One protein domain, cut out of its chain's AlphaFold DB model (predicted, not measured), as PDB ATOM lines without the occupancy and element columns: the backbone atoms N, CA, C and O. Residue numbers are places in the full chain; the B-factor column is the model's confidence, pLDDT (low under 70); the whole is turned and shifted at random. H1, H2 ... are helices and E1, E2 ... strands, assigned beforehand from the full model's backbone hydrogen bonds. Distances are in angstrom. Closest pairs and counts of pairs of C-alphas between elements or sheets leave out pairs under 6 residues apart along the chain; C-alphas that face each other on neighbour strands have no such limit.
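What this domain is: This is residues 11 to 95 of the 439 residues of the protein "Tetratricopeptide repeat protein" of Candidatus Melainabacteria bacterium (UniProt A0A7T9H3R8). Two long helices, H1 and H2, cross as an X, and short H3 and H4 follow H2. Residues 40 to 49, and 51 to 56 of H2, stick out. The 85 printed residues, mostly helix, run E1, H1, H2, H3, H4: one named strand, four named helices. The whole is loose, radius of gyration of the C-alphas 15.8 A, spanning 51 by 29 by 16 A.

Where its parts are: Find E1, residues 12 to 14, from C-alpha 12 at (89.313, -47.929, 33.430). H1 runs from residue 17 to 41, 36.0 A; H2 from 50 to 73, 33.0 A, with a kink of 40 degrees near residue 57. H3 is residues 75 to 80; H4, 82 to 85, ends at C-alpha 85 (68.932, -42.712, 36.891).

How they stand to each other: E1 pairs with no named strand and is apart from H1. Look at the C-alphas of Ala 28 and Ala 65, 5.2 A apart, the closest where H1 and H2 touch, opposite ways at a steep tilt of 55 degrees. H3 is close to H2 but not clearly touching, closest C-alphas Gly 77 and Phe 71, 5.4 A. O i to N i+4 pairs are within hydrogen-bond range throughout H3, 20 of 21 in H1 and 17 of 20 in H2; H4 is too short for one.

The domain as a whole: The farthest C-alphas, Glu 11 and Gly 47, are 52.4 A apart. The printed part has no cut, no link is long, and no printed residue is under 70 in pLDDT.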
ATOM      1  N   GLU A  11      89.803 -51.105  30.140       75.31
ATOM      2  CA  GLU A  11      90.561 -49.894  30.431       75.31
ATOM      3  C   GLU A  11      89.682 -48.942  31.238       75.31
ATOM      4  O   GLU A  11      88.741 -48.319  30.738       75.31
ATOM      5  N   LEU A  12      90.012 -48.818  32.521       81.50
ATOM      6  CA  LEU A  12      89.313 -47.929  33.430       81.50
ATOM      7  C   LEU A  12      89.843 -46.499  33.304       81.50
ATOM      8  O   LEU A  12      90.996 -46.195  33.631       81.50
ATOM      9  N   ILE A  13      88.971 -45.586  32.885       84.75
ATOM     10  CA  ILE A  13      89.248 -44.155  32.867       84.75
ATOM     11  C   ILE A  13      88.773 -43.570  34.198       84.75
ATOM     12  O   ILE A  13      87.584 -43.359  34.435       84.75
ATOM     13  N   GLY A  14      89.724 -43.336  35.102       87.19
ATOM     14  CA  GLY A  14      89.451 -42.798  36.436       87.19
ATOM     15  C   GLY A  14      89.218 -41.285  36.454       87.19
ATOM     16  O   GLY A  14      89.752 -40.543  35.622       87.19
ATOM     17  N   THR A  15      88.473 -40.830  37.459       89.81
ATOM     18  CA  THR A  15      88.278 -39.405  37.769       89.81
ATOM     19  C   THR A  15      89.513 -38.777  38.431       89.81
ATOM     20  O   THR A  15      90.364 -39.460  39.015       89.81
ATOM     21  N   SER A  16      89.616 -37.449  38.366       90.31
ATOM     22  CA  SER A  16      90.688 -36.667  38.981       90.31
ATOM     23  C   SER A  16      90.539 -36.609  40.504       90.31
ATOM     24  O   SER A  16      89.440 -36.711  41.055       90.31
ATOM     25  N   LEU A  17      91.658 -36.422  41.211       89.88
ATOM     26  CA  LEU A  17      91.643 -36.287  42.671       89.88
ATOM     27  C   LEU A  17      90.829 -35.065  43.117       89.88
ATOM     28  O   LEU A  17      90.055 -35.160  44.064       89.88
ATOM     29  N   SER A  18      90.954 -33.940  42.410       90.00
ATOM     30  CA  SER A  18      90.175 -32.734  42.695       90.00
ATOM     31  C   SER A  18      88.675 -33.001  42.580       90.00
ATOM     32  O   SER A  18      87.933 -32.681  43.504       90.00
ATOM     33  N   HIS A  19      88.225 -33.665  41.509       91.06
ATOM     34  CA  HIS A  19      86.819 -34.044  41.334       91.06
ATOM     35  C   HIS A  19      86.315 -34.945  42.465       91.06
ATOM     36  O   HIS A  19      85.229 -34.705  42.997       91.06
ATOM     37  N   LYS A  20      87.114 -35.935  42.887       92.81
ATOM     38  CA  LYS A  20      86.790 -36.790  44.042       92.81
ATOM     39  C   LYS A  20      86.580 -35.958  45.303       92.81
ATOM     40  O   LYS A  20      85.562 -36.112  45.966       92.81
ATOM     41  N   LEU A  21      87.503 -35.054  45.619       93.56
ATOM     42  CA  LEU A  21      87.409 -34.219  46.818       93.56
ATOM     43  C   LEU A  21      86.218 -33.247  46.759       93.56
ATOM     44  O   LEU A  21      85.487 -33.128  47.738       93.56
ATOM     45  N   TYR A  22      85.952 -32.620  45.609       93.38
ATOM     46  CA  TYR A  22      84.772 -31.766  45.428       93.38
ATOM     47  C   TYR A  22      83.460 -32.531  45.607       93.38
ATOM     48  O   TYR A  22      82.559 -32.066  46.307       93.38
ATOM     49  N   SER A  23      83.355 -33.708  44.989       93.31
ATOM     50  CA  SER A  23      82.175 -34.573  45.098       93.31
ATOM     51  C   SER A  23      81.959 -35.019  46.542       93.31
ATOM     52  O   SER A  23      80.838 -34.978  47.044       93.31
ATOM     53  N   LEU A  24      83.054 -35.369  47.225       95.38
ATOM     54  CA  LEU A  24      83.054 -35.771  48.622       95.38
ATOM     55  C   LEU A  24      82.512 -34.663  49.528       95.38
ATOM     56  O   LEU A  24      81.565 -34.905  50.269       95.38
ATOM     57  N   VAL A  25      83.062 -33.447  49.433       95.19
ATOM     58  CA  VAL A  25      82.609 -32.306  50.246       95.19
ATOM     59  C   VAL A  25      81.151 -31.967  49.941       95.19
ATOM     60  O   VAL A  25      80.366 -31.751  50.860       95.19
ATOM     61  N   LYS A  26      80.748 -31.974  48.665       93.56
ATOM     62  CA  LYS A  26      79.367 -31.667  48.266       93.56
ATOM     63  C   LYS A  26      78.353 -32.610  48.921       93.56
ATOM     64  O   LYS A  26      77.331 -32.149  49.421       93.56
ATOM     65  N   VAL A  27      78.632 -33.912  48.924       95.00
ATOM     66  CA  VAL A  27      77.768 -34.912  49.569       95.00
ATOM     67  C   VAL A  27      77.867 -34.834  51.095       95.00
ATOM     68  O   VAL A  27      76.849 -34.920  51.779       95.00
ATOM     69  N   ALA A  28      79.064 -34.594  51.636       96.31
ATOM     70  CA  ALA A  28      79.278 -34.419  53.071       96.31
ATOM     71  C   ALA A  28      78.466 -33.251  53.649       96.31
ATOM     72  O   ALA A  28      77.900 -33.393  54.726       96.31
ATOM     73  N   VAL A  29      78.322 -32.137  52.922       95.12
ATOM     74  CA  VAL A  29      77.474 -31.003  53.338       95.12
ATOM     75  C   VAL A  29      76.003 -31.407  53.477       95.12
ATOM     76  O   VAL A  29      75.340 -30.965  54.412       95.12
ATOM     77  N   VAL A  30      75.489 -32.273  52.598       94.56
ATOM     78  CA  VAL A  30      74.101 -32.762  52.686       94.56
ATOM     79  C   VAL A  30      73.919 -33.646  53.919       94.56
ATOM     80  O   VAL A  30      72.990 -33.425  54.694       94.56
ATOM     81  N   PHE A  31      74.824 -34.605  54.141       95.38
ATOM     82  CA  PHE A  31      74.795 -35.444  55.344       95.38
ATOM     83  C   PHE A  31      74.929 -34.618  56.619       95.38
ATOM     84  O   PHE A  31      74.169 -34.821  57.563       95.38
ATOM     85  N   TYR A  32      75.849 -33.654  56.624       95.25
ATOM     86  CA  TYR A  32      76.002 -32.717  57.724       95.25
ATOM     87  C   TYR A  32      74.696 -31.964  57.989       95.25
ATOM     88  O   TYR A  32      74.259 -31.910  59.131       95.25
ATOM     89  N   GLY A  33      74.036 -31.434  56.954       93.25
ATOM     90  CA  GLY A  33      72.764 -30.723  57.100       93.25
ATOM     91  C   GLY A  33      71.678 -31.574  57.763       93.25
ATOM     92  O   GLY A  33      70.987 -31.091  58.656       93.25
ATOM     93  N   LEU A  34      71.569 -32.853  57.392       93.69
ATOM     94  CA  LEU A  34      70.631 -33.790  58.021       93.69
ATOM     95  C   LEU A  34      70.965 -34.033  59.500       93.69
ATOM     96  O   LEU A  34      70.081 -33.943  60.348       93.69
ATOM     97  N   ILE A  35      72.237 -34.287  59.816       92.12
ATOM     98  CA  ILE A  35      72.703 -34.489  61.198       92.12
ATOM     99  C   ILE A  35      72.482 -33.223  62.034       92.12
ATOM    100  O   ILE A  35      72.007 -33.297  63.164       92.12
ATOM    101  N   PHE A  36      72.773 -32.055  61.469       89.00
ATOM    102  CA  PHE A  36      72.598 -30.774  62.136       89.00
ATOM    103  C   PHE A  36      71.127 -30.487  62.440       89.00
ATOM    104  O   PHE A  36      70.825 -30.036  63.536       89.00
ATOM    105  N   ILE A  37      70.203 -30.792  61.522       89.06
ATOM    106  CA  ILE A  37      68.759 -30.676  61.783       89.06
ATOM    107  C   ILE A  37      68.341 -31.611  62.924       89.06
ATOM    108  O   ILE A  37      67.566 -31.200  63.785       89.06
ATOM    109  N   ILE A  38      68.874 -32.836  62.973       88.44
ATOM    110  CA  ILE A  38      68.600 -33.782  64.064       88.44
ATOM    111  C   ILE A  38      69.091 -33.225  65.406       88.44
ATOM    112  O   ILE A  38      68.337 -33.268  66.376       88.44
ATOM    113  N   PHE A  39      70.304 -32.667  65.469       85.25
ATOM    114  CA  PHE A  39      70.785 -32.003  66.683       85.25
ATOM    115  C   PHE A  39      69.937 -30.776  67.027       85.25
ATOM    116  O   PHE A  39      69.506 -30.626  68.160       85.25
ATOM    117  N   PHE A  40      69.618 -29.924  66.059       81.94
ATOM    118  CA  PHE A  40      68.835 -28.716  66.310       81.94
ATOM    119  C   PHE A  40      67.407 -29.011  66.803       81.94
ATOM    120  O   PHE A  40      66.844 -28.225  67.557       81.94
ATOM    121  N   ALA A  41      66.815 -30.132  66.380       82.56
ATOM    122  CA  ALA A  41      65.432 -30.488  66.693       82.56
ATOM    123  C   ALA A  41      65.254 -31.341  67.963       82.56
ATOM    124  O   ALA A  41      64.116 -31.559  68.370       82.56
ATOM    125  N   ASN A  42      66.331 -31.848  68.572       84.94
ATOM    126  CA  ASN A  42      66.254 -32.774  69.709       84.94
ATOM    127  C   ASN A  42      67.204 -32.365  70.844       84.94
ATOM    128  O   ASN A  42      68.125 -31.583  70.640       84.94
ATOM    129  N   ASP A  43      67.015 -32.943  72.028       83.62
ATOM    130  CA  ASP A  43      67.776 -32.654  73.250       83.62
ATOM    131  C   ASP A  43      68.708 -33.799  73.701       83.62
ATOM    132  O   ASP A  43      69.505 -33.613  74.620       83.62
ATOM    133  N   PHE A  44      68.685 -34.965  73.036       87.12
ATOM    134  CA  PHE A  44      69.469 -36.154  73.432       87.12
ATOM    135  C   PHE A  44      70.982 -35.905  73.570       87.12
ATOM    136  O   PHE A  44      71.678 -36.632  74.275       87.12
ATOM    137  N   TRP A  45      71.509 -34.898  72.872       86.62
ATOM    138  CA  TRP A  45      72.928 -34.551  72.854       86.62
ATOM    139  C   TRP A  45      73.318 -33.554  73.950       86.62
ATOM    140  O   TRP A  45      74.499 -33.251  74.077       86.62
ATOM    141  N   PHE A  46      72.379 -33.052  74.763       85.62
ATOM    142  CA  PHE A  46      72.676 -32.034  75.779       85.62
ATOM    143  C   PHE A  46      73.701 -32.510  76.821       85.62
ATOM    144  O   PHE A  46      74.449 -31.700  77.362       85.62
ATOM    145  N   GLY A  47      73.782 -33.822  77.066       85.50
ATOM    146  CA  GLY A  47      74.798 -34.423  77.936       85.50
ATOM    147  C   GLY A  47      76.189 -34.572  77.304       85.50
ATOM    148  O   GLY A  47      77.095 -35.073  77.964       85.50
ATOM    149  N   LEU A  48      76.369 -34.187  76.040       88.69
ATOM    150  CA  LEU A  48      77.622 -34.319  75.296       88.69
ATOM    151  C   LEU A  48      78.299 -32.953  75.107       88.69
ATOM    152  O   LEU A  48      77.639 -31.916  75.013       88.69
ATOM    153  N   ASP A  49      79.628 -32.970  75.006       88.69
ATOM    154  CA  ASP A  49      80.438 -31.840  74.537       88.69
ATOM    155  C   ASP A  49      80.518 -31.899  73.003       88.69
ATOM    156  O   ASP A  49      81.298 -32.665  72.420       88.69
ATOM    157  N   LEU A  50      79.668 -31.107  72.341       88.12
ATOM    158  CA  LEU A  50      79.623 -31.066  70.880       88.12
ATOM    159  C   LEU A  50      80.889 -30.462  70.279       88.12
ATOM    160  O   LEU A  50      81.263 -30.838  69.167       88.12
ATOM    161  N   PHE A  51      81.549 -29.537  70.978       86.12
ATOM    162  CA  PHE A  51      82.768 -28.924  70.473       86.12
ATOM    163  C   PHE A  51      83.878 -29.967  70.339       86.12
ATOM    164  O   PHE A  51      84.474 -30.092  69.267       86.12
ATOM    165  N   THR A  52      84.099 -30.786  71.366       88.25
ATOM    166  CA  THR A  52      85.087 -31.873  71.299       88.25
ATOM    167  C   THR A  52      84.685 -32.933  70.267       88.25
ATOM    168  O   THR A  52      85.523 -33.392  69.487       88.25
ATOM    169  N   LEU A  53      83.392 -33.270  70.183       90.00
ATOM    170  CA  LEU A  53      82.884 -34.226  69.195       90.00
ATOM    171  C   LEU A  53      83.070 -33.734  67.750       90.00
ATOM    172  O   LEU A  53      83.278 -34.548  66.848       90.00
ATOM    173  N   SER A  54      83.032 -32.418  67.515       89.56
ATOM    174  CA  SER A  54      83.103 -31.826  66.173       89.56
ATOM    175  C   SER A  54      84.373 -32.213  65.400       89.56
ATOM    176  O   SER A  54      84.311 -32.438  64.188       89.56
ATOM    177  N   PHE A  55      85.498 -32.398  66.104       89.06
ATOM    178  CA  PHE A  55      86.772 -32.825  65.515       89.06
ATOM    179  C   PHE A  55      86.719 -34.245  64.942       89.06
ATOM    180  O   PHE A  55      87.380 -34.524  63.945       89.06
ATOM    181  N   ALA A  56      85.921 -35.134  65.539       92.69
ATOM    182  CA  ALA A  56      85.688 -36.485  65.030       92.69
ATOM    183  C   ALA A  56      84.519 -36.530  64.032       92.69
ATOM    184  O   ALA A  56      84.535 -37.319  63.083       92.69
ATOM    185  N   LEU A  57      83.523 -35.659  64.216       93.31
ATOM    186  CA  LEU A  57      82.301 -35.628  63.421       93.31
ATOM    187  C   LEU A  57      82.569 -35.297  61.950       93.31
ATOM    188  O   LEU A  57      82.059 -35.988  61.072       93.31
ATOM    189  N   ALA A  58      83.383 -34.282  61.652       92.38
ATOM    190  CA  ALA A  58      83.657 -33.913  60.262       92.38
ATOM    191  C   ALA A  58      84.384 -35.025  59.468       92.38
ATOM    192  O   ALA A  58      83.906 -35.372  58.381       92.38
ATOM    193  N   PRO A  59      85.468 -35.652  59.980       94.38
ATOM    194  CA  PRO A  59      86.061 -36.836  59.355       94.38
ATOM    195  C   PRO A  59      85.079 -37.998  59.200       94.38
ATOM    196  O   PRO A  59      85.068 -38.643  58.153       94.38
ATOM    197  N   LEU A  60      84.227 -38.246  60.201       95.75
ATOM    198  CA  LEU A  60      83.212 -39.298  60.138       95.75
ATOM    199  C   LEU A  60      82.194 -39.034  59.021       95.75
ATOM    200  O   LEU A  60      81.876 -39.939  58.256       95.75
ATOM    201  N   ILE A  61      81.722 -37.795  58.873       96.31
ATOM    202  CA  ILE A  61      80.787 -37.420  57.804       96.31
ATOM    203  C   ILE A  61      81.449 -37.551  56.434       96.31
ATOM    204  O   ILE A  61      80.832 -38.075  55.508       96.31
ATOM    205  N   LEU A  62      82.709 -37.128  56.296       95.69
ATOM    206  CA  LEU A  62      83.474 -37.336  55.065       95.69
ATOM    207  C   LEU A  62      83.620 -38.832  54.760       95.69
ATOM    208  O   LEU A  62      83.436 -39.245  53.619       95.69
ATOM    209  N   PHE A  63      83.882 -39.666  55.765       96.06
ATOM    210  CA  PHE A  63      83.952 -41.114  55.595       96.06
ATOM    211  C   PHE A  63      82.606 -41.711  55.154       96.06
ATOM    212  O   PHE A  63      82.555 -42.450  54.172       96.06
ATOM    213  N   CYS A  64      81.498 -41.328  55.791       96.38
ATOM    214  CA  CYS A  64      80.155 -41.745  55.384       96.38
ATOM    215  C   CYS A  64      79.819 -41.291  53.955       96.38
ATOM    216  O   CYS A  64      79.308 -42.079  53.161       96.38
ATOM    217  N   ALA A  65      80.167 -40.054  53.589       96.19
ATOM    218  CA  ALA A  65      79.996 -39.540  52.232       96.19
ATOM    219  C   ALA A  65      80.829 -40.333  51.214       96.19
ATOM    220  O   ALA A  65      80.350 -40.631  50.121       96.19
ATOM    221  N   HIS A  66      82.052 -40.727  51.578       95.62
ATOM    222  CA  HIS A  66      82.905 -41.575  50.750       95.62
ATOM    223  C   HIS A  66      82.302 -42.966  50.534       95.62
ATOM    224  O   HIS A  66      82.294 -43.461  49.404       95.62
ATOM    225  N   LEU A  67      81.793 -43.593  51.599       95.56
ATOM    226  CA  LEU A  67      81.117 -44.887  51.516       95.56
ATOM    227  C   LEU A  67      79.865 -44.798  50.647       95.56
ATOM    228  O   LEU A  67      79.677 -45.640  49.777       95.56
ATOM    229  N   PHE A  68      79.056 -43.753  50.826       94.94
ATOM    230  CA  PHE A  68      77.853 -43.529  50.033       94.94
ATOM    231  C   PHE A  68      78.167 -43.333  48.546       94.94
ATOM    232  O   PHE A  68      77.577 -44.000  47.702       94.94
ATOM    233  N   LEU A  69      79.141 -42.482  48.212       93.81
ATOM    234  CA  LEU A  69      79.571 -42.278  46.827       93.81
ATOM    235  C   LEU A  69      80.133 -43.565  46.207       93.81
ATOM    236  O   LEU A  69      79.835 -43.883  45.061       93.81
ATOM    237  N   SER A  70      80.903 -44.343  46.973       92.62
ATOM    238  CA  SER A  70      81.435 -45.633  46.508       92.62
ATOM    239  C   SER A  70      80.327 -46.676  46.326       92.62
ATOM    240  O   SER A  70      80.368 -47.470  45.391       92.62
ATOM    241  N   PHE A  71      79.311 -46.659  47.192       92.94
ATOM    242  CA  PHE A  71      78.121 -47.494  47.072       92.94
ATOM    243  C   PHE A  71      77.322 -47.146  45.813       92.94
ATOM    244  O   PHE A  71      76.924 -48.057  45.091       92.94
ATOM    245  N   GLN A  72      77.135 -45.861  45.504       90.25
ATOM    246  CA  GLN A  72      76.412 -45.410  44.308       90.25
ATOM    247  C   GLN A  72      77.061 -45.861  42.995       90.25
ATOM    248  O   GLN A  72      76.349 -46.072  42.017       90.25
ATOM    249  N   GLU A  73      78.384 -46.030  42.969       87.38
ATOM    250  CA  GLU A  73      79.106 -46.575  41.812       87.38
ATOM    251  C   GLU A  73      79.091 -48.105  41.740       87.38
ATOM    252  O   GLU A  73      79.416 -48.672  40.700       87.38
ATOM    253  N   SER A  74      78.734 -48.793  42.827       88.88
ATOM    254  CA  SER A  74      78.634 -50.252  42.816       88.88
ATOM    255  C   SER A  74      77.457 -50.717  41.957       88.88
ATOM    256  O   SER A  74      76.453 -50.013  41.823       88.88
ATOM    257  N   ALA A  75      77.534 -51.948  41.443       86.38
ATOM    258  CA  ALA A  75      76.452 -52.521  40.647       86.38
ATOM    259  C   ALA A  75      75.117 -52.556  41.405       86.38
ATOM    260  O   ALA A  75      74.062 -52.275  40.836       86.38
ATOM    261  N   PHE A  76      75.169 -52.833  42.710       87.81
ATOM    262  CA  PHE A  76      73.996 -52.801  43.575       87.81
ATOM    263  C   PHE A  76      73.435 -51.379  43.731       87.81
ATOM    264  O   PHE A  76      72.226 -51.185  43.629       87.81
ATOM    265  N   GLY A  77      74.292 -50.371  43.925       87.44
ATOM    266  CA  GLY A  77      73.864 -48.973  44.027       87.44
ATOM    267  C   GLY A  77      73.239 -48.447  42.735       87.44
ATOM    268  O   GLY A  77      72.174 -47.834  42.779       87.44
ATOM    269  N   CYS A  78      73.839 -48.748  41.581       86.44
ATOM    270  CA  CYS A  78      73.273 -48.401  40.274       86.44
ATOM    271  C   CYS A  78      71.892 -49.046  40.061       86.44
ATOM    272  O   CYS A  78      70.985 -48.402  39.535       86.44
ATOM    273  N   HIS A  79      71.701 -50.287  40.524       87.44
ATOM    274  CA  HIS A  79      70.402 -50.955  40.478       87.44
ATOM    275  C   HIS A  79      69.380 -50.314  41.433       87.44
ATOM    276  O   HIS A  79      68.247 -50.054  41.037       87.44
ATOM    277  N   PHE A  80      69.788 -49.975  42.660       88.19
ATOM    278  CA  PHE A  80      68.933 -49.291  43.638       88.19
ATOM    279  C   PHE A  80      68.395 -47.950  43.108       88.19
ATOM    280  O   PHE A  80      67.228 -47.616  43.304       88.19
ATOM    281  N   PHE A  81      69.229 -47.192  42.390       85.94
ATOM    282  CA  PHE A  81      68.869 -45.900  41.798       85.94
ATOM    283  C   PHE A  81      68.285 -45.994  40.374       85.94
ATOM    284  O   PHE A  81      67.986 -44.959  39.769       85.94
ATOM    285  N   CYS A  82      68.064 -47.204  39.847       84.62
ATOM    286  CA  CYS A  82      67.575 -47.437  38.486       84.62
ATOM    287  C   CYS A  82      66.291 -46.659  38.121       84.62
ATOM    288  O   CYS A  82      66.288 -46.034  37.059       84.62
ATOM    289  N   PRO A  83      65.253 -46.564  38.981       84.75
ATOM    290  CA  PRO A  83      64.023 -45.841  38.635       84.75
ATOM    291  C   PRO A  83      64.223 -44.352  38.327       84.75
ATOM    292  O   PRO A  83      63.401 -43.748  37.645       84.75
ATOM    293  N   LEU A  84      65.293 -43.751  38.853       84.81
ATOM    294  CA  LEU A  84      65.576 -42.322  38.713       84.81
ATOM    295  C   LEU A  84      66.712 -42.039  37.724       84.81
ATOM    296  O   LEU A  84      66.702 -40.998  37.071       84.81
ATOM    297  N   PHE A  85      67.689 -42.943  37.629       80.06
ATOM    298  CA  PHE A  85      68.932 -42.712  36.891       80.06
ATOM    299  C   PHE A  85      69.215 -43.757  35.810       80.06
ATOM    300  O   PHE A  85      70.296 -43.727  35.234       80.06
ATOM    301  N   PHE A  86      68.264 -44.647  35.504       82.62
ATOM    302  CA  PHE A  86      68.366 -45.635  34.422       82.62
ATOM    303  C   PHE A  86      69.674 -46.444  34.475       82.62
ATOM    304  O   PHE A  86      70.384 -46.570  33.488       82.62
ATOM    305  N   GLU A  87      70.007 -46.960  35.662       81.19
ATOM    306  CA  GLU A  87      71.226 -47.740  35.946       81.19
ATOM    307  C   GLU A  87      72.565 -46.985  35.823       81.19
ATOM    308  O   GLU A  87      73.636 -47.593  35.939       81.19
ATOM    309  N   HIS A  88      72.528 -45.661  35.656       80.50
ATOM    310  CA  HIS A  88      73.705 -44.812  35.784       80.50
ATOM    311  C   HIS A  88      74.026 -44.502  37.250       80.50
ATOM    312  O   HIS A  88      73.116 -44.348  38.073       80.50
ATOM    313  N   PRO A  89      75.314 -44.298  37.584       81.44
ATOM    314  CA  PRO A  89      75.661 -43.713  38.863       81.44
ATOM    315  C   PRO A  89      75.114 -42.283  38.917       81.44
ATOM    316  O   PRO A  89      75.220 -41.520  37.954       81.44
ATOM    317  N   VAL A  90      74.575 -41.894  40.075       82.62
ATOM    318  CA  VAL A  90      74.053 -40.534  40.319       82.62
ATOM    319  C   VAL A  90      75.109 -39.469  39.998       82.62
ATOM    320  O   VAL A  90      74.803 -38.394  39.480       82.62
ATOM    321  N   MET A  91      76.369 -39.776  40.309       84.62
ATOM    322  CA  MET A  91      77.523 -38.948  39.999       84.62
ATOM    323  C   MET A  91      78.756 -39.841  39.809       84.62
ATOM    324  O   MET A  91      78.981 -40.715  40.644       84.62
ATOM    325  N   PRO A  92      79.591 -39.614  38.775       86.62
ATOM    326  CA  PRO A  92      80.874 -40.302  38.666       86.62
ATOM    327  C   PRO A  92      81.777 -39.856  39.819       86.62
ATOM    328  O   PRO A  92      82.016 -38.657  39.989       86.62
ATOM    329  N   TYR A  93      82.274 -40.803  40.608       90.62
ATOM    330  CA  TYR A  93      83.102 -40.553  41.783       90.62
ATOM    331  C   TYR A  93      84.526 -41.076  41.606       90.62
ATOM    332  O   TYR A  93      85.443 -40.259  41.561       90.62
ATOM    333  N   ARG A  94      84.746 -42.388  41.479       89.38
ATOM    334  CA  ARG A  94      86.040 -43.023  41.182       89.38
ATOM    335  C   ARG A  94      86.190 -43.342  39.701       89.38
ATOM    336  O   ARG A  94      87.290 -43.173  39.165       89.38
ATOM    337  N   ILE A  95      85.109 -43.793  39.073       87.81
ATOM    338  CA  ILE A  95      85.090 -44.287  37.697       87.81
ATOM    339  C   ILE A  95      84.388 -43.243  36.839       87.81
ATOM    340  O   ILE A  95      83.257 -42.849  37.113       87.81
TER     341      ILE A  95